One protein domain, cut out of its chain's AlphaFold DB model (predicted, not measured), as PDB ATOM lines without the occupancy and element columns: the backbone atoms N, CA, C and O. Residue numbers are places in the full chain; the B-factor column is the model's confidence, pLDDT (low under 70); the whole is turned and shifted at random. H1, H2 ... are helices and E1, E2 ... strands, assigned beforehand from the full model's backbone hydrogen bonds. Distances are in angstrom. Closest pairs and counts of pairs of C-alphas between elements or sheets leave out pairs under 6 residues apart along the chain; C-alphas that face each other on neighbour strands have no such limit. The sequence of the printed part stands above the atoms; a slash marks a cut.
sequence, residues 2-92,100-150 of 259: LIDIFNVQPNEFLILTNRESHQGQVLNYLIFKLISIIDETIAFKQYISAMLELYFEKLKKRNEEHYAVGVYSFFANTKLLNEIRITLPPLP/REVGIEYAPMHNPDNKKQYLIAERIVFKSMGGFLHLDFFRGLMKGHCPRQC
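Overview. This is residues 2 to 92 and 100 to 150 of the 259 residues of an uncharacterized protein of bioreactor metagenome (UniProt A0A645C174). One long helix, H3, makes the longest axis of a flat, open model; H6 packs along part of it at a small angle, H4 packs across its last residues, 51 to 56, and an antiparallel hairpin of two strands, E1 and E2, reaches away to one side as a long arm. At the other end of H3 the short helices H2 and H1 make a small hook, while H5 is near H3 and E3 is a short strand close to the last printed residue. The printed part has 142 residues with six named helices and three named strands, in the order H1 H2 H3 H4 H5 E1 E2 H6 E3; the class is mostly helix, and the sheet holds just E1 and E2. The whole is only just loose, close to extended, with a radius of gyration of the C-alphas of 21.6 A, and it spans 65 by 53 by 26 A.

Arrangement. Look first at the sheet, where E1, residues 103 to 110, and E2, residues 118 to 125, form a hairpin, antiparallel at 152 degrees. Across it N 105 and O 123 are 2.8 A apart, and N 121 and O 107 are 2.9 A apart, both within hydrogen-bond range. A tight link of 3 residues leads from E2 to H6, residues 129 to 142. H6 touches H3, residues 22 to 56, at a shallow tilt of 29 degrees, the same way; the closest C-alphas are those of Glu 40 and Gly 130, 4.9 A apart, and H3 uses residues 37 to 44 alone. E1 and E2 are both apart from H3. H3 is the hub, touching three helices, and has a kink of 29 degrees near residue 36. H4, residues 64 to 76, touches H3 opposite ways at a steep tilt of 67 degrees, only just short of about perpendicular, with the C-alphas of Tyr 55 and Gly 70 closest at 5.6 A. H4 also touches H6 at a steep tilt of 47 degrees, the C-alphas of Glu 64 and Met 142 being closest at 5.4 A. H5, residues 78 to 87, is close to H3 but not clearly touching, with the C-alphas of Tyr 47 and Ile 84 closest at 7.1 A. At the far end of H3, H2, residues 10 to 17, touches it through residues 23 to 27 of H3 alone, the C-alphas of Leu 16 and Gly 24 being closest at 4.3 A. H1, residues 2 to 8, is close to H2 but not clearly touching, and is apart from H3. E3, residues 146 to 149, pairs with no named strand; its closest C-alpha to H6 is that of Cys 146, 6.3 A from that of Gly 140. Every O i to N i+4 pair is within hydrogen-bond range in H1, H2, H4, H5 and H6, and 30 of 31 are in H3.

Along the chain. Find C-alpha 103 at (195.219, 298.959, 271.313); from there E1 runs 21.5 A to C-alpha 110, and E2 runs 20.8 A from C-alpha 118 to C-alpha 125. Then find C-alpha 22 at (187.554, 283.751, 252.516), where H3 begins; it runs 47.4 A to C-alpha 56 at (217.411, 289.054, 288.886). H6 is 20.1 A long, H4 18.3 A and H5 14.6 A, while H2 is 10.5 A and H1 and E3 are 10.1 A each.

Size, cuts and confidence. The two C-alphas farthest apart are those of Val 8 and Lys 60, at 65.8 A. Residues 93 to 99 are not printed, and C-alphas 92 and 100 are 14.1 A apart across the cut. Of the links that are printed whole, none is long. The mean pLDDT of the printed part is 89.1; it is under 70 at residues 2 to 6 and 89 to 92.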
ATOM      1  N   LEU A   2     182.272 269.039 264.169       56.66
ATOM      2  CA  LEU A   2     183.004 269.076 262.879       56.66
ATOM      3  C   LEU A   2     182.713 267.867 261.969       56.66
ATOM      4  O   LEU A   2     182.545 268.034 260.767       56.66
ATOM      5  N   ILE A   3     182.603 266.667 262.550       62.34
ATOM      6  CA  ILE A   3     182.267 265.430 261.819       62.34
ATOM      7  C   ILE A   3     180.834 265.481 261.259       62.34
ATOM      8  O   ILE A   3     180.580 265.008 260.159       62.34
ATOM      9  N   ASP A   4     179.905 266.111 261.978       62.94
ATOM     10  CA  ASP A   4     178.515 266.241 261.528       62.94
ATOM     11  C   ASP A   4     178.397 267.234 260.362       62.94
ATOM     12  O   ASP A   4     177.722 266.945 259.380       62.94
ATOM     13  N   ILE A   5     179.129 268.356 260.406       60.19
ATOM     14  CA  ILE A   5     179.215 269.318 259.290       60.19
ATOM     15  C   ILE A   5     179.847 268.666 258.051       60.19
ATOM     16  O   ILE A   5     179.368 268.875 256.939       60.19
ATOM     17  N   PHE A   6     180.874 267.827 258.237       64.44
ATOM     18  CA  PHE A   6     181.510 267.073 257.150       64.44
ATOM     19  C   PHE A   6     180.519 266.160 256.412       64.44
ATOM     20  O   PHE A   6     180.549 266.076 255.187       64.44
ATOM     21  N   ASN A   7     179.614 265.515 257.152       71.56
ATOM     22  CA  ASN A   7     178.639 264.581 256.593       71.56
ATOM     23  C   ASN A   7     177.392 265.270 256.015       71.56
ATOM     24  O   ASN A   7     176.793 264.749 255.078       71.56
ATOM     25  N   VAL A   8     176.984 266.418 256.567       76.50
ATOM     26  CA  VAL A   8     175.726 267.092 256.198       76.50
ATOM     27  C   VAL A   8     175.939 268.199 255.156       76.50
ATOM     28  O   VAL A   8     175.049 268.449 254.346       76.50
ATOM     29  N   GLN A   9     177.111 268.849 255.126       76.38
ATOM     30  CA  GLN A   9     177.415 269.979 254.232       76.38
ATOM     31  C   GLN A   9     178.839 269.879 253.634       76.38
ATOM     32  O   GLN A   9     179.696 270.734 253.883       76.38
ATOM     33  N   PRO A  10     179.119 268.863 252.796       78.06
ATOM     34  CA  PRO A  10     180.469 268.579 252.291       78.06
ATOM     35  C   PRO A  10     181.066 269.721 251.451       78.06
ATOM     36  O   PRO A  10     182.269 269.970 251.510       78.06
ATOM     37  N   ASN A  11     180.235 270.469 250.717       80.38
ATOM     38  CA  ASN A  11     180.686 271.617 249.923       80.38
ATOM     39  C   ASN A  11     181.163 272.785 250.801       80.38
ATOM     40  O   ASN A  11     182.167 273.418 250.488       80.38
ATOM     41  N   GLU A  12     180.482 273.056 251.918       77.00
ATOM     42  CA  GLU A  12     180.902 274.100 252.863       77.00
ATOM     43  C   GLU A  12     182.197 273.710 253.574       77.00
ATOM     44  O   GLU A  12     183.090 274.542 253.740       77.00
ATOM     45  N   PHE A  13     182.345 272.429 253.921       77.94
ATOM     46  CA  PHE A  13     183.594 271.910 254.464       77.94
ATOM     47  C   PHE A  13     184.759 272.050 253.469       77.94
ATOM     48  O   PHE A  13     185.835 272.519 253.840       77.94
ATOM     49  N   LEU A  14     184.548 271.724 252.188       80.25
ATOM     50  CA  LEU A  14     185.559 271.926 251.143       80.25
ATOM     51  C   LEU A  14     185.975 273.400 251.033       80.25
ATOM     52  O   LEU A  14     187.169 273.692 250.998       80.25
ATOM     53  N   ILE A  15     185.017 274.333 251.072       82.75
ATOM     54  CA  ILE A  15     185.300 275.775 251.063       82.75
ATOM     55  C   ILE A  15     186.115 276.183 252.302       82.75
ATOM     56  O   ILE A  15     187.101 276.900 252.159       82.75
ATOM     57  N   LEU A  16     185.763 275.690 253.496       82.31
ATOM     58  CA  LEU A  16     186.495 275.946 254.746       82.31
ATOM     59  C   LEU A  16     187.929 275.397 254.735       82.31
ATOM     60  O   LEU A  16     188.818 275.983 255.347       82.31
ATOM     61  N   THR A  17     188.175 274.277 254.055       82.00
ATOM     62  CA  THR A  17     189.526 273.695 253.944       82.00
ATOM     63  C   THR A  17     190.377 274.311 252.832       82.00
ATOM     64  O   THR A  17     191.604 274.181 252.859       82.00
ATOM     65  N   ASN A  18     189.766 275.027 251.883       86.38
ATOM     66  CA  ASN A  18     190.481 275.752 250.838       86.38
ATOM     67  C   ASN A  18     191.090 277.056 251.387       86.38
ATOM     68  O   ASN A  18     190.370 278.006 251.683       86.38
ATOM     69  N   ARG A  19     192.425 277.140 251.454       81.44
ATOM     70  CA  ARG A  19     193.158 278.316 251.969       81.44
ATOM     71  C   ARG A  19     192.989 279.588 251.136       81.44
ATOM     72  O   ARG A  19     193.269 280.670 251.644       81.44
ATOM     73  N   GLU A  20     192.565 279.474 249.883       90.06
ATOM     74  CA  GLU A  20     192.331 280.629 249.012       90.06
ATOM     75  C   GLU A  20     190.929 281.223 249.185       90.06
ATOM     76  O   GLU A  20     190.689 282.361 248.786       90.06
ATOM     77  N   SER A  21     190.002 280.491 249.812       91.31
ATOM     78  CA  SER A  21     188.664 281.005 250.094       91.31
ATOM     79  C   SER A  21     188.679 281.953 251.298       91.31
ATOM     80  O   SER A  21     189.502 281.825 252.208       91.31
ATOM     81  N   HIS A  22     187.719 282.878 251.353       89.38
ATOM     82  CA  HIS A  22     187.554 283.751 252.516       89.38
ATOM     83  C   HIS A  22     187.324 282.940 253.804       89.38
ATOM     84  O   HIS A  22     187.955 283.194 254.828       89.38
ATOM     85  N   GLN A  23     186.461 281.924 253.749       87.69
ATOM     86  CA  GLN A  23     186.144 281.075 254.896       87.69
ATOM     87  C   GLN A  23     187.367 280.277 255.367       87.69
ATOM     88  O   GLN A  23     187.591 280.154 256.572       87.69
ATOM     89  N   GLY A  24     188.181 279.772 254.440       88.00
ATOM     90  CA  GLY A  24     189.402 279.048 254.770       88.00
ATOM     91  C   GLY A  24     190.500 279.947 255.326       88.00
ATOM     92  O   GLY A  24     191.196 279.537 256.253       88.00
ATOM     93  N   GLN A  25     190.605 281.197 254.868       89.62
ATOM     94  CA  GLN A  25     191.474 282.202 255.494       89.62
ATOM     95  C   GLN A  25     191.040 282.506 256.933       89.62
ATOM     96  O   GLN A  25     191.880 282.524 257.834       89.62
ATOM     97  N   VAL A  26     189.736 282.686 257.177       88.69
ATOM     98  CA  VAL A  26     189.187 282.919 258.526       88.69
ATOM     99  C   VAL A  26     189.449 281.721 259.445       88.69
ATOM    100  O   VAL A  26     189.915 281.904 260.571       88.69
ATOM    101  N   LEU A  27     189.202 280.493 258.973       87.00
ATOM    102  CA  LEU A  27     189.465 279.275 259.743       87.00
ATOM    103  C   LEU A  27     190.961 279.099 260.029       87.00
ATOM    104  O   LEU A  27     191.340 278.795 261.161       87.00
ATOM    105  N   ASN A  28     191.819 279.320 259.031       86.56
ATOM    106  CA  ASN A  28     193.268 279.251 259.198       86.56
ATOM    107  C   ASN A  28     193.759 280.273 260.232       86.56
ATOM    108  O   ASN A  28     194.508 279.908 261.135       86.56
ATOM    109  N   TYR A  29     193.274 281.515 260.154       87.31
ATOM    110  CA  TYR A  29     193.584 282.562 261.122       87.31
ATOM    111  C   TYR A  29     193.131 282.191 262.541       87.31
ATOM    112  O   TYR A  29     193.895 282.368 263.489       87.31
ATOM    113  N   LEU A  30     191.925 281.635 262.703       88.19
ATOM    114  CA  LEU A  30     191.428 281.174 264.002       88.19
ATOM    115  C   LEU A  30     192.316 280.067 264.589       88.19
ATOM    116  O   LEU A  30     192.725 280.162 265.746       88.19
ATOM    117  N   ILE A  31     192.639 279.040 263.797       87.50
ATOM    118  CA  ILE A  31     193.513 277.936 264.222       87.50
ATOM    119  C   ILE A  31     194.893 278.475 264.603       87.50
ATOM    120  O   ILE A  31     195.408 278.148 265.672       87.50
ATOM    121  N   PHE A  32     195.467 279.346 263.770       85.75
ATOM    122  CA  PHE A  32     196.746 279.987 264.051       85.75
ATOM    123  C   PHE A  32     196.704 280.782 265.359       85.75
ATOM    124  O   PHE A  32     197.617 280.669 266.173       85.75
ATOM    125  N   LYS A  33     195.625 281.532 265.618       87.38
ATOM    126  CA  LYS A  33     195.457 282.267 266.876       87.38
ATOM    127  C   LYS A  33     195.382 281.345 268.089       87.38
ATOM    128  O   LYS A  33     196.029 281.637 269.092       87.38
ATOM    129  N   LEU A  34     194.675 280.222 267.999       87.62
ATOM    130  CA  LEU A  34     194.618 279.242 269.087       87.62
ATOM    131  C   LEU A  34     195.992 278.622 269.380       87.62
ATOM    132  O   LEU A  34     196.377 278.529 270.544       87.62
ATOM    133  N   ILE A  35     196.747 278.261 268.338       86.00
ATOM    134  CA  ILE A  35     198.115 277.740 268.478       86.00
ATOM    135  C   ILE A  35     199.034 278.810 269.082       86.00
ATOM    136  O   ILE A  35     199.758 278.530 270.038       86.00
ATOM    137  N   SER A  36     198.930 280.057 268.607       86.44
ATOM    138  CA  SER A  36     199.777 281.161 269.066       86.44
ATOM    139  C   SER A  36     199.671 281.414 270.569       86.44
ATOM    140  O   SER A  36     200.668 281.760 271.180       86.44
ATOM    141  N   ILE A  37     198.518 281.171 271.206       88.06
ATOM    142  CA  ILE A  37     198.375 281.329 272.666       88.06
ATOM    143  C   ILE A  37     199.357 280.418 273.418       88.06
ATOM    144  O   ILE A  37     199.961 280.833 274.413       88.06
ATOM    145  N   ILE A  38     199.519 279.176 272.954       88.00
ATOM    146  CA  ILE A  38     200.409 278.192 273.578       88.00
ATOM    147  C   ILE A  38     201.864 278.597 273.335       88.00
ATOM    148  O   ILE A  38     202.634 278.695 274.295       88.00
ATOM    149  N   ASP A  39     202.219 278.899 272.085       87.94
ATOM    150  CA  ASP A  39     203.575 279.308 271.703       87.94
ATOM    151  C   ASP A  39     204.018 280.574 272.447       87.94
ATOM    152  O   ASP A  39     205.104 280.617 273.025       87.94
ATOM    153  N   GLU A  40     203.146 281.582 272.512       89.44
ATOM    154  CA  GLU A  40     203.361 282.838 273.233       89.44
ATOM    155  C   GLU A  40     203.605 282.607 274.723       89.44
ATOM    156  O   GLU A  40     204.473 283.245 275.322       89.44
ATOM    157  N   THR A  41     202.868 281.676 275.330       89.62
ATOM    158  CA  THR A  41     203.021 281.336 276.748       89.62
ATOM    159  C   THR A  41     204.354 280.633 277.008       89.62
ATOM    160  O   THR A  41     205.040 280.947 277.986       89.62
ATOM    161  N   ILE A  42     204.751 279.705 276.130       88.56
ATOM    162  CA  ILE A  42     206.053 279.027 276.201       88.56
ATOM    163  C   ILE A  42     207.180 280.050 276.044       88.56
ATOM    164  O   ILE A  42     208.095 280.078 276.871       88.56
ATOM    165  N   ALA A  43     207.082 280.926 275.044       88.56
ATOM    166  CA  ALA A  43     208.068 281.962 274.781       88.56
ATOM    167  C   ALA A  43     208.202 282.942 275.950       88.56
ATOM    168  O   ALA A  43     209.306 283.166 276.448       88.56
ATOM    169  N   PHE A  44     207.078 283.462 276.453       91.19
ATOM    170  CA  PHE A  44     207.049 284.316 277.638       91.19
ATOM    171  C   PHE A  44     207.736 283.632 278.825       91.19
ATOM    172  O   PHE A  44     208.626 284.211 279.448       91.19
ATOM    173  N   LYS A  45     207.379 282.375 279.115       90.81
ATOM    174  CA  LYS A  45     207.970 281.624 280.226       90.81
ATOM    175  C   LYS A  45     209.484 281.476 280.072       90.81
ATOM    176  O   LYS A  45     210.189 281.642 281.066       90.81
ATOM    177  N   GLN A  46     209.986 281.156 278.878       89.94
ATOM    178  CA  GLN A  46     211.424 280.982 278.646       89.94
ATOM    179  C   GLN A  46     212.198 282.289 278.847       89.94
ATOM    180  O   GLN A  46     213.161 282.315 279.614       89.94
ATOM    181  N   TYR A  47     211.734 283.386 278.241       91.38
ATOM    182  CA  TYR A  47     212.358 284.704 278.389       91.38
ATOM    183  C   TYR A  47     212.359 285.180 279.843       91.38
ATOM    184  O   TYR A  47     213.398 285.588 280.367       91.38
ATOM    185  N   ILE A  48     211.209 285.092 280.517       93.81
ATOM    186  CA  ILE A  48     211.096 285.534 281.906       93.81
ATOM    187  C   ILE A  48     211.906 284.634 282.842       93.81
ATOM    188  O   ILE A  48     212.593 285.162 283.707       93.81
ATOM    189  N   SER A  49     211.920 283.309 282.659       93.44
ATOM    190  CA  SER A  49     212.756 282.425 283.495       93.44
ATOM    191  C   SER A  49     214.241 282.778 283.359       93.44
ATOM    192  O   SER A  49     214.910 282.964 284.371       93.44
ATOM    193  N   ALA A  50     214.736 282.994 282.134       93.88
ATOM    194  CA  ALA A  50     216.120 283.413 281.909       93.88
ATOM    195  C   ALA A  50     216.437 284.767 282.569       93.88
ATOM    196  O   ALA A  50     217.476 284.921 283.214       93.88
ATOM    197  N   MET A  51     215.532 285.745 282.466       95.56
ATOM    198  CA  MET A  51     215.678 287.035 283.148       95.56
ATOM    199  C   MET A  51     215.728 286.863 284.673       95.56
ATOM    200  O   MET A  51     216.609 287.417 285.339       95.56
ATOM    201  N   LEU A  52     214.809 286.076 285.232       95.75
ATOM    202  CA  LEU A  52     214.706 285.862 286.672       95.75
ATOM    203  C   LEU A  52     215.944 285.148 287.232       95.75
ATOM    204  O   LEU A  52     216.515 285.593 288.229       95.75
ATOM    205  N   GLU A  53     216.384 284.079 286.574       94.19
ATOM    206  CA  GLU A  53     217.477 283.218 287.030       94.19
ATOM    207  C   GLU A  53     218.857 283.850 286.807       94.19
ATOM    208  O   GLU A  53     219.710 283.828 287.695       94.19
ATOM    209  N   LEU A  54     219.099 284.447 285.637       95.19
ATOM    210  CA  LEU A  54     220.446 284.888 285.259       95.19
ATOM    211  C   LEU A  54     220.758 286.321 285.690       95.19
ATOM    212  O   LEU A  54     221.930 286.632 285.947       95.19
ATOM    213  N   TYR A  55     219.732 287.174 285.777       96.19
ATOM    214  CA  TYR A  55     219.882 288.603 286.059       96.19
ATOM    215  C   TYR A  55     219.301 288.974 287.404       96.19
ATOM    216  O   TYR A  55     219.990 289.592 288.218       96.19
ATOM    217  N   PHE A  56     218.053 288.589 287.668       95.75
ATOM    218  CA  PHE A  56     217.411 289.054 288.886       95.75
ATOM    219  C   PHE A  56     217.976 288.344 290.101       95.75
ATOM    220  O   PHE A  56     218.127 288.986 291.135       95.75
ATOM    221  N   GLU A  57     218.347 287.065 289.993       93.25
ATOM    222  CA  GLU A  57     218.883 286.303 291.121       93.25
ATOM    223  C   GLU A  57     220.092 286.980 291.784       93.25
ATOM    224  O   GLU A  57     220.200 287.013 293.011       93.25
ATOM    225  N   LYS A  58     220.919 287.647 290.973       91.94
ATOM    226  CA  LYS A  58     222.140 288.354 291.385       91.94
ATOM    227  C   LYS A  58     221.892 289.760 291.943       91.94
ATOM    228  O   LYS A  58     222.835 290.402 292.409       91.94
ATOM    229  N   LEU A  59     220.658 290.266 291.906       92.75
ATOM    230  CA  LEU A  59     220.347 291.607 292.400       92.75
ATOM    231  C   LEU A  59     220.536 291.699 293.918       92.75
ATOM    232  O   LEU A  59     220.011 290.889 294.686       92.75
ATOM    233  N   LYS A  60     221.240 292.755 294.349       89.50
ATOM    234  CA  LYS A  60     221.508 293.048 295.766       89.50
ATOM    235  C   LYS A  60     220.244 293.425 296.542       89.50
ATOM    236  O   LYS A  60     220.113 293.068 297.712       89.50
ATOM    237  N   LYS A  61     219.327 294.152 295.902       91.94
ATOM    238  CA  LYS A  61     218.019 294.544 296.444       91.94
ATOM    239  C   LYS A  61     216.915 294.158 295.464       91.94
ATOM    240  O   LYS A  61     217.183 293.880 294.299       91.94
ATOM    241  N   ARG A  62     215.682 294.107 295.961       92.25
ATOM    242  CA  ARG A  62     214.505 293.611 295.238       92.25
ATOM    243  C   ARG A  62     213.412 294.677 295.206       92.25
ATOM    244  O   ARG A  62     212.356 294.491 295.783       92.25
ATOM    245  N   ASN A  63     213.725 295.818 294.605       93.50
ATOM    246  CA  ASN A  63     212.828 296.965 294.467       93.50
ATOM    247  C   ASN A  63     212.777 297.430 293.003       93.50
ATOM    248  O   ASN A  63     213.530 296.927 292.167       93.50
ATOM    249  N   GLU A  64     211.908 298.394 292.717       95.62
ATOM    250  CA  GLU A  64     211.647 298.970 291.394       95.62
ATOM    251  C   GLU A  64     212.943 299.324 290.654       95.62
ATOM    252  O   GLU A  64     213.164 298.894 289.524       95.62
ATOM    253  N   GLU A  65     213.840 300.054 291.323       95.69
ATOM    254  CA  GLU A  65     215.121 300.497 290.770       95.69
ATOM    255  C   GLU A  65     216.012 299.313 290.365       95.69
ATOM    256  O   GLU A  65     216.542 299.265 289.256       95.69
ATOM    257  N   HIS A  66     216.162 298.317 291.242       95.94
ATOM    258  CA  HIS A  66     217.033 297.174 290.967       95.94
ATOM    259  C   HIS A  66     216.438 296.254 289.901       95.94
ATOM    260  O   HIS A  66     217.186 295.671 289.113       95.94
ATOM    261  N   TYR A  67     215.109 296.147 289.831       96.44
ATOM    262  CA  TYR A  67     214.448 295.465 288.724       96.44
ATOM    263  C   TYR A  67     214.677 296.197 287.405       96.44
ATOM    264  O   TYR A  67     215.025 295.538 286.429       96.44
ATOM    265  N   ALA A  68     214.597 297.530 287.367       96.81
ATOM    266  CA  ALA A  68     214.907 298.303 286.163       96.81
ATOM    267  C   ALA A  68     216.347 298.057 285.669       96.81
ATOM    268  O   ALA A  68     216.556 297.797 284.484       96.81
ATOM    269  N   VAL A  69     217.331 298.031 286.577       96.94
ATOM    270  CA  VAL A  69     218.727 297.676 286.246       96.94
ATOM    271  C   VAL A  69     218.836 296.248 285.704       96.94
ATOM    272  O   VAL A  69     219.559 296.002 284.733       96.94
ATOM    273  N   GLY A  70     218.114 295.299 286.305       96.81
ATOM    274  CA  GLY A  70     218.063 293.915 285.837       96.81
ATOM    275  C   GLY A  70     217.476 293.797 284.429       96.81
ATOM    276  O   GLY A  70     218.047 293.104 283.589       96.81
ATOM    277  N   VAL A  71     216.380 294.509 284.155       96.31
ATOM    278  CA  VAL A  71     215.727 294.559 282.837       96.31
ATOM    279  C   VAL A  71     216.665 295.145 281.787       96.31
ATOM    280  O   VAL A  71     216.844 294.536 280.734       96.31
ATOM    281  N   TYR A  72     217.307 296.280 282.082       96.25
ATOM    282  CA  TYR A  72     218.298 296.888 281.191       96.25
ATOM    283  C   TYR A  72     219.426 295.903 280.863       96.25
ATOM    284  O   TYR A  72     219.754 295.681 279.700       96.25
ATOM    285  N   SER A  73     219.973 295.252 281.891       96.38
ATOM    286  CA  SER A  73     221.076 294.299 281.742       96.38
ATOM    287  C   SER A  73     220.681 293.068 280.916       96.38
ATOM    288  O   SER A  73     221.496 292.561 280.145       96.38
ATOM    289  N   PHE A  74     219.443 292.586 281.066       95.44
ATOM    290  CA  PHE A  74     218.904 291.480 280.274       95.44
ATOM    291  C   PHE A  74     218.788 291.860 278.796       95.44
ATOM    292  O   PHE A  74     219.345 291.168 277.946       95.44
ATOM    293  N   PHE A  75     218.135 292.985 278.487       93.56
ATOM    294  CA  PHE A  75     217.932 293.409 277.099       93.56
ATOM    295  C   PHE A  75     219.218 293.876 276.401       93.56
ATOM    296  O   PHE A  75     219.315 293.785 275.179       93.56
ATOM    297  N   ALA A  76     220.236 294.302 277.153       94.94
ATOM    298  CA  ALA A  76     221.553 294.618 276.605       94.94
ATOM    299  C   ALA A  76     222.346 293.371 276.155       94.94
ATOM    300  O   ALA A  76     223.286 293.495 275.368       94.94
ATOM    301  N   ASN A  77     221.999 292.164 276.620       95.00
ATOM    302  CA  ASN A  77     222.706 290.935 276.248       95.00
ATOM    303  C   ASN A  77     222.135 290.309 274.969       95.00
ATOM    304  O   ASN A  77     221.439 289.293 274.994       95.00
ATOM    305  N   THR A  78     222.483 290.897 273.826       92.12
ATOM    306  CA  THR A  78     222.029 290.452 272.500       92.12
ATOM    307  C   THR A  78     222.391 289.000 272.185       92.12
ATOM    308  O   THR A  78     221.615 288.308 271.527       92.12
ATOM    309  N   LYS A  79     223.534 288.505 272.678       94.00
ATOM    310  CA  LYS A  79     223.954 287.111 272.488       94.00
ATOM    311  C   LYS A  79     222.972 286.142 273.149       94.00
ATOM    312  O   LYS A  79     222.466 285.255 272.472       94.00
ATOM    313  N   LEU A  80     222.665 286.351 274.430       91.69
ATOM    314  CA  LEU A  80     221.706 285.514 275.155       91.69
ATOM    315  C   LEU A  80     220.309 285.586 274.527       91.69
ATOM    316  O   LEU A  80     219.656 284.560 274.376       91.69
ATOM    317  N   LEU A  81     219.850 286.780 274.142       89.81
ATOM    318  CA  LEU A  81     218.543 286.934 273.492       89.81
ATOM    319  C   LEU A  81     218.466 286.135 272.183       89.81
ATOM    320  O   LEU A  81     217.471 285.460 271.930       89.81
ATOM    321  N   ASN A  82     219.534 286.156 271.380       88.81
ATOM    322  CA  ASN A  82     219.617 285.355 270.160       88.81
ATOM    323  C   ASN A  82     219.620 283.848 270.453       88.81
ATOM    324  O   ASN A  82     218.946 283.104 269.745       88.81
ATOM    325  N   GLU A  83     220.332 283.403 271.492       90.00
ATOM    326  CA  GLU A  83     220.328 281.999 271.927       90.00
ATOM    327  C   GLU A  83     218.916 281.545 272.323       90.00
ATOM    328  O   GLU A  83     218.434 280.547 271.793       90.00
ATOM    329  N   ILE A  84     218.209 282.313 273.162       88.56
ATOM    330  CA  ILE A  84     216.821 282.007 273.550       88.56
ATOM    331  C   ILE A  84     215.925 281.943 272.307       88.56
ATOM    332  O   ILE A  84     215.167 280.986 272.141       88.56
ATOM    333  N   ARG A  85     216.040 282.917 271.393       84.62
ATOM    334  CA  ARG A  85     215.227 282.981 270.169       84.62
ATOM    335  C   ARG A  85     215.382 281.745 269.278       84.62
ATOM    336  O   ARG A  85     214.400 281.315 268.688       84.62
ATOM    337  N   ILE A  86     216.580 281.163 269.192       85.38
ATOM    338  CA  ILE A  86     216.835 279.949 268.394       85.38
ATOM    339  C   ILE A  86     216.167 278.709 269.019       85.38
ATOM    340  O   ILE A  86     215.832 277.772 268.300       85.38
ATOM    341  N   THR A  87     215.952 278.693 270.338       83.62
ATOM    342  CA  THR A  87     215.325 277.557 271.044       83.62
ATOM    343  C   THR A  87     213.795 277.570 271.047       83.62
ATOM    344  O   THR A  87     213.172 276.617 271.520       83.62
ATOM    345  N   LEU A  88     213.182 278.642 270.544       77.50
ATOM    346  CA  LEU A  88     211.733 278.782 270.481       77.50
ATOM    347  C   LEU A  88     211.116 277.999 269.311       77.50
ATOM    348  O   LEU A  88     211.829 277.662 268.363       77.50
ATOM    349  N   PRO A  89     209.800 277.695 269.370       66.44
ATOM    350  CA  PRO A  89     209.090 277.009 268.293       66.44
ATOM    351  C   PRO A  89     209.411 277.605 266.909       66.44
ATOM    352  O   PRO A  89     209.521 278.829 266.779       66.44
ATOM    353  N   PRO A  90     209.602 276.763 265.876       56.72
ATOM    354  CA  PRO A  90     210.093 277.211 264.581       56.72
ATOM    355  C   PRO A  90     209.050 278.094 263.877       56.72
ATOM    356  O   PRO A  90     207.926 277.656 263.646       56.72
ATOM    357  N   LEU A  91     209.490 279.301 263.491       52.84
ATOM    358  CA  LEU A  91     208.744 280.452 262.941       52.84
ATOM    359  C   LEU A  91     207.921 281.225 263.994       52.84
ATOM    360  O   LEU A  91     207.064 280.641 264.653       52.84
ATOM    361  N   PRO A  92     208.130 282.549 264.160       49.31
ATOM    362  CA  PRO A  92     207.476 283.280 265.230       49.31
ATOM    363  C   PRO A  92     206.007 283.508 264.869       49.31
ATOM    364  O   PRO A  92     205.670 284.392 264.085       49.31
ATOM    365  N   ARG A 100     205.688 295.990 272.334       87.44
ATOM    366  CA  ARG A 100     204.449 295.251 272.059       87.44
ATOM    367  C   ARG A 100     203.428 296.147 271.386       87.44
ATOM    368  O   ARG A 100     203.233 297.285 271.801       87.44
ATOM    369  N   GLU A 101     202.745 295.595 270.393       88.62
ATOM    370  CA  GLU A 101     201.569 296.230 269.811       88.62
ATOM    371  C   GLU A 101     200.356 296.001 270.713       88.62
ATOM    372  O   GLU A 101     200.007 294.865 271.047       88.62
ATOM    373  N   VAL A 102     199.706 297.097 271.099       92.00
ATOM    374  CA  VAL A 102     198.481 297.098 271.900       92.00
ATOM    375  C   VAL A 102     197.530 298.166 271.374       92.00
ATOM    376  O   VAL A 102     197.965 299.196 270.859       92.00
ATOM    377  N   GLY A 103     196.229 297.922 271.498       95.62
ATOM    378  CA  GLY A 103     195.219 298.959 271.313       95.62
ATOM    379  C   GLY A 103     195.039 299.749 272.605       95.62
ATOM    380  O   GLY A 103     195.044 299.159 273.685       95.62
ATOM    381  N   ILE A 104     194.856 301.062 272.496       95.94
ATOM    382  CA  ILE A 104     194.448 301.920 273.611       95.94
ATOM    383  C   ILE A 104     193.082 302.503 273.257       95.94
ATOM    384  O   ILE A 104     192.920 303.145 272.222       95.94
ATOM    385  N   GLU A 105     192.105 302.253 274.117       96.25
ATOM    386  CA  GLU A 105     190.745 302.775 274.036       96.25
ATOM    387  C   GLU A 105     190.456 303.623 275.279       96.25
ATOM    388  O   GLU A 105     190.995 303.372 276.356       96.25
ATOM    389  N   TYR A 106     189.558 304.597 275.153       96.56
ATOM    390  CA  TYR A 106     189.043 305.364 276.285       96.56
ATOM    391  C   TYR A 106     187.573 305.012 276.479       96.56
ATOM    392  O   TYR A 106     186.737 305.341 275.637       96.56
ATOM    393  N   ALA A 107     187.268 304.306 277.568       95.25
ATOM    394  CA  ALA A 107     185.930 303.795 277.843       95.25
ATOM    395  C   ALA A 107     185.333 304.473 279.088       95.25
ATOM    396  O   ALA A 107     186.008 304.550 280.119       95.25
ATOM    397  N   PRO A 108     184.077 304.954 279.038       95.62
ATOM    398  CA  PRO A 108     183.394 305.426 280.233       95.62
ATOM    399  C   PRO A 108     183.083 304.245 281.164       95.62
ATOM    400  O   PRO A 108     182.620 303.195 280.721       95.62
ATOM    401  N   MET A 109     183.301 304.419 282.467       95.25
ATOM    402  CA  MET A 109     182.905 303.455 283.496       95.25
ATOM    403  C   MET A 109     182.474 304.163 284.782       95.25
ATOM    404  O   MET A 109     182.787 305.332 284.996       95.25
ATOM    405  N   HIS A 110     181.754 303.459 285.656       95.81
ATOM    406  CA  HIS A 110     181.455 303.973 286.995       95.81
ATOM    407  C   HIS A 110     182.742 304.147 287.805       95.81
ATOM    408  O   HIS A 110     183.627 303.292 287.755       95.81
ATOM    409  N   ASN A 111     182.821 305.223 288.587       94.62
ATOM    410  CA  ASN A 111     183.920 305.424 289.520       94.62
ATOM    411  C   ASN A 111     183.910 304.292 290.578       94.62
ATOM    412  O   ASN A 111     182.889 304.121 291.257       94.62
ATOM    413  N   PRO A 112     185.011 303.521 290.731       93.31
ATOM    414  CA  PRO A 112     185.108 302.439 291.712       93.31
ATOM    415  C   PRO A 112     184.844 302.889 293.154       93.31
ATOM    416  O   PRO A 112     184.217 302.150 293.914       93.31
ATOM    417  N   ASP A 113     185.255 304.111 293.500       95.62
ATOM    418  CA  ASP A 113     185.111 304.679 294.845       95.62
ATOM    419  C   ASP A 113     183.745 305.352 295.048       95.62
ATOM    420  O   ASP A 113     183.268 305.500 296.173       95.62
ATOM    421  N   ASN A 114     183.074 305.747 293.958       94.94
ATOM    422  CA  ASN A 114     181.764 306.393 294.002       94.94
ATOM    423  C   ASN A 114     180.878 305.996 292.814       94.94
ATOM    424  O   ASN A 114     180.868 306.647 291.771       94.94
ATOM    425  N   LYS A 115     180.023 304.986 293.012       91.75
ATOM    426  CA  LYS A 115     179.144 304.436 291.962       91.75
ATOM    427  C   LYS A 115     178.179 305.446 291.318       91.75
ATOM    428  O   LYS A 115     177.644 305.151 290.255       91.75
ATOM    429  N   LYS A 116     177.936 306.617 291.923       94.81
ATOM    430  CA  LYS A 116     177.086 307.677 291.342       94.81
ATOM    431  C   LYS A 116     177.818 308.553 290.319       94.81
ATOM    432  O   LYS A 116     177.179 309.359 289.654       94.81
ATOM    433  N   GLN A 117     179.137 308.425 290.217       96.06
ATOM    434  CA  GLN A 117     179.974 309.183 289.293       96.06
ATOM    435  C   GLN A 117     180.475 308.286 288.160       96.06
ATOM    436  O   GLN A 117     180.652 307.079 288.339       96.06
ATOM    437  N   TYR A 118     180.738 308.897 287.007       96.75
ATOM    438  CA  TYR A 118     181.390 308.262 285.866       96.75
ATOM    439  C   TYR A 118     182.782 308.854 285.675       96.75
ATOM    440  O   TYR A 118     183.006 310.033 285.945       96.75
ATOM    441  N   LEU A 119     183.704 308.034 285.189       96.69
ATOM    442  CA  LEU A 119     185.036 308.442 284.767       96.69
ATOM    443  C   LEU A 119     185.352 307.848 283.395       96.69
ATOM    444  O   LEU A 119     184.722 306.881 282.967       96.69
ATOM    445  N   ILE A 120     186.335 308.429 282.711       96.50
ATOM    446  CA  ILE A 120     186.931 307.842 281.512       96.50
ATOM    447  C   ILE A 120     188.139 307.026 281.965       96.50
ATOM    448  O   ILE A 120     189.051 307.571 282.586       96.50
ATOM    449  N   ALA A 121     188.138 305.729 281.668       94.94
ATOM    450  CA  ALA A 121     189.253 304.838 281.945       94.94
ATOM    451  C   ALA A 121     190.039 304.537 280.665       94.94
ATOM    452  O   ALA A 121     189.460 304.331 279.596       94.94
ATOM    453  N   GLU A 122     191.362 304.466 280.798       95.50
ATOM    454  CA  GLU A 122     192.228 303.882 279.778       95.50
ATOM    455  C   GLU A 122     192.010 302.363 279.752       95.50
ATOM    456  O   GLU A 122     192.205 301.668 280.753       95.50
ATOM    457  N   ARG A 123     191.603 301.837 278.596       94.50
ATOM    458  CA  ARG A 123     191.433 300.408 278.338       94.50
ATOM    459  C   ARG A 123     192.494 299.952 277.349       94.50
ATOM    460  O   ARG A 123     192.539 300.415 276.215       94.50
ATOM    461  N   ILE A 124     193.312 298.989 277.764       95.38
ATOM    462  CA  ILE A 124     194.323 298.376 276.898       95.38
ATOM    463  C   ILE A 124     193.754 297.091 276.298       95.38
ATOM    464  O   ILE A 124     193.278 296.215 277.023       95.38
ATOM    465  N   VAL A 125     193.801 296.981 274.972       95.50
ATOM    466  CA  VAL A 125     193.273 295.850 274.204       95.50
ATOM    467  C   VAL A 125     194.421 295.050 273.599       95.50
ATOM    468  O   VAL A 125     195.256 295.578 272.863       95.50
ATOM    469  N   PHE A 126     194.438 293.749 273.881       92.69
ATOM    470  CA  PHE A 126     195.481 292.830 273.433       92.69
ATOM    471  C   PHE A 126     194.967 291.896 272.336       92.69
ATOM    472  O   PHE A 126     193.903 291.299 272.466       92.69
ATOM    473  N   LYS A 127     195.765 291.729 271.275       88.19
ATOM    474  CA  LYS A 127     195.550 290.725 270.210       88.19
ATOM    475  C   LYS A 127     196.466 289.495 270.344       88.19
ATOM    476  O   LYS A 127     196.452 288.619 269.474       88.19
ATOM    477  N   SER A 128     197.284 289.489 271.397       88.00
ATOM    478  CA  SER A 128     198.331 288.518 271.723       88.00
ATOM    479  C   SER A 128     198.322 288.296 273.238       88.00
ATOM    480  O   SER A 128     198.367 289.261 274.009       88.00
ATOM    481  N   MET A 129     198.268 287.033 273.656       89.69
ATOM    482  CA  MET A 129     198.431 286.621 275.050       89.69
ATOM    483  C   MET A 129     199.818 287.023 275.557       89.69
ATOM    484  O   MET A 129     199.951 287.574 276.649       89.69
ATOM    485  N   GLY A 130     200.852 286.827 274.740       89.75
ATOM    486  CA  GLY A 130     202.220 287.217 275.067       89.75
ATOM    487  C   GLY A 130     202.371 288.726 275.297       89.75
ATOM    488  O   GLY A 130     203.122 289.140 276.182       89.75
ATOM    489  N   GLY A 131     201.623 289.556 274.561       91.81
ATOM    490  CA  GLY A 131     201.541 291.001 274.803       91.81
ATOM    491  C   GLY A 131     200.920 291.354 276.159       91.81
ATOM    492  O   GLY A 131     201.471 292.184 276.883       91.81
ATOM    493  N   PHE A 132     199.823 290.685 276.527       94.06
ATOM    494  CA  PHE A 132     199.174 290.856 277.832       94.06
ATOM    495  C   PHE A 132     200.102 290.452 278.985       94.06
ATOM    496  O   PHE A 132     200.333 291.249 279.895       94.06
ATOM    497  N   LEU A 133     200.691 289.253 278.911       94.19
ATOM    498  CA  LEU A 133     201.606 288.733 279.932       94.19
ATOM    499  C   LEU A 133     202.844 289.621 280.094       94.19
ATOM    500  O   LEU A 133     203.293 289.866 281.213       94.19
ATOM    501  N   HIS A 134     203.385 290.133 278.983       93.62
ATOM    502  CA  HIS A 134     204.487 291.091 279.003       93.62
ATOM    503  C   HIS A 134     204.086 292.353 279.776       93.62
ATOM    504  O   HIS A 134     204.766 292.718 280.734       93.62
ATOM    505  N   LEU A 135     202.967 292.992 279.419       95.00
ATOM    506  CA  LEU A 135     202.524 294.212 280.096       95.00
ATOM    507  C   LEU A 135     202.289 293.990 281.599       95.00
ATOM    508  O   LEU A 135     202.750 294.800 282.405       95.00
ATOM    509  N   ASP A 136     201.615 292.903 281.977       95.69
ATOM    510  CA  ASP A 136     201.337 292.576 283.381       95.69
ATOM    511  C   ASP A 136     202.629 292.380 284.191       95.69
ATOM    512  O   ASP A 136     202.818 293.004 285.239       95.69
ATOM    513  N   PHE A 137     203.579 291.610 283.653       96.06
ATOM    514  CA  PHE A 137     204.870 291.372 284.295       96.06
ATOM    515  C   PHE A 137     205.648 292.670 284.539       96.06
ATOM    516  O   PHE A 137     206.068 292.932 285.668       96.06
ATOM    517  N   PHE A 138     205.817 293.509 283.512       96.19
ATOM    518  CA  PHE A 138     206.582 294.750 283.658       96.19
ATOM    519  C   PHE A 138     205.863 295.777 284.538       96.19
ATOM    520  O   PHE A 138     206.528 296.459 285.319       96.19
ATOM    521  N   ARG A 139     204.522 295.846 284.516       95.81
ATOM    522  CA  ARG A 139     203.761 296.648 285.492       95.81
ATOM    523  C   ARG A 139     203.978 296.163 286.922       95.81
ATOM    524  O   ARG A 139     204.095 296.991 287.824       95.81
ATOM    525  N   GLY A 140     204.082 294.851 287.125       96.06
ATOM    526  CA  GLY A 140     204.502 294.268 288.394       96.06
ATOM    527  C   GLY A 140     205.862 294.810 288.834       96.06
ATOM    528  O   GLY A 140     205.972 295.375 289.922       96.06
ATOM    529  N   LEU A 141     206.871 294.740 287.959       96.56
ATOM    530  CA  LEU A 141     208.218 295.237 288.264       96.56
ATOM    531  C   LEU A 141     208.236 296.730 288.615       96.56
ATOM    532  O   LEU A 141     208.930 297.127 289.551       96.56
ATOM    533  N   MET A 142     207.436 297.544 287.916       96.38
ATOM    534  CA  MET A 142     207.272 298.977 288.203       96.38
ATOM    535  C   MET A 142     206.696 299.261 289.598       96.38
ATOM    536  O   MET A 142     206.825 300.377 290.092       96.38
ATOM    537  N   LYS A 143     206.040 298.279 290.221       95.44
ATOM    538  CA  LYS A 143     205.517 298.341 291.596       95.44
ATOM    539  C   LYS A 143     206.373 297.555 292.592       95.44
ATOM    540  O   LYS A 143     205.933 297.287 293.703       95.44
ATOM    541  N   GLY A 144     207.564 297.118 292.183       94.44
ATOM    542  CA  GLY A 144     208.446 296.311 293.021       94.44
ATOM    543  C   GLY A 144     207.941 294.880 293.213       94.44
ATOM    544  O   GLY A 144     208.423 294.172 294.098       94.44
ATOM    545  N   HIS A 145     206.982 294.437 292.398       95.25
ATOM    546  CA  HIS A 145     206.458 293.081 292.435       95.25
ATOM    547  C   HIS A 145     207.196 292.200 291.436       95.25
ATOM    548  O   HIS A 145     207.279 292.534 290.260       95.25
ATOM    549  N   CYS A 146     207.696 291.046 291.870       95.44
ATOM    550  CA  CYS A 146     208.451 290.165 290.985       95.44
ATOM    551  C   CYS A 146     208.233 288.689 291.326       95.44
ATOM    552  O   CYS A 146     208.401 288.302 292.489       95.44
ATOM    553  N   PRO A 147     207.917 287.831 290.341       95.06
ATOM    554  CA  PRO A 147     207.976 286.391 290.526       95.06
ATOM    555  C   PRO A 147     209.391 285.958 290.916       95.06
ATOM    556  O   PRO A 147     210.382 286.474 290.400       95.06
ATOM    557  N   ARG A 148     209.498 284.987 291.816       93.25
ATOM    558  CA  ARG A 148     210.767 284.361 292.177       93.25
ATOM    559  C   ARG A 148     210.594 282.868 292.359       93.25
ATOM    560  O   ARG A 148     209.603 282.422 292.933       93.25
ATOM    561  N   GLN A 149     211.578 282.100 291.916       93.81
ATOM    562  CA  GLN A 149     211.627 280.672 292.173       93.81
ATOM    563  C   GLN A 149     212.050 280.395 293.624       93.81
ATOM    564  O   GLN A 149     213.020 280.958 294.123       93.81
ATOM    565  N   CYS A 150     211.317 279.537 294.332       94.75
ATOM    566  CA  CYS A 150     211.684 279.113 295.681       94.75
ATOM    567  C   CYS A 150     212.933 278.225 295.648       94.75
ATOM    568  O   CYS A 150     212.924 277.180 295.000       94.75
TER     569      CYS A 150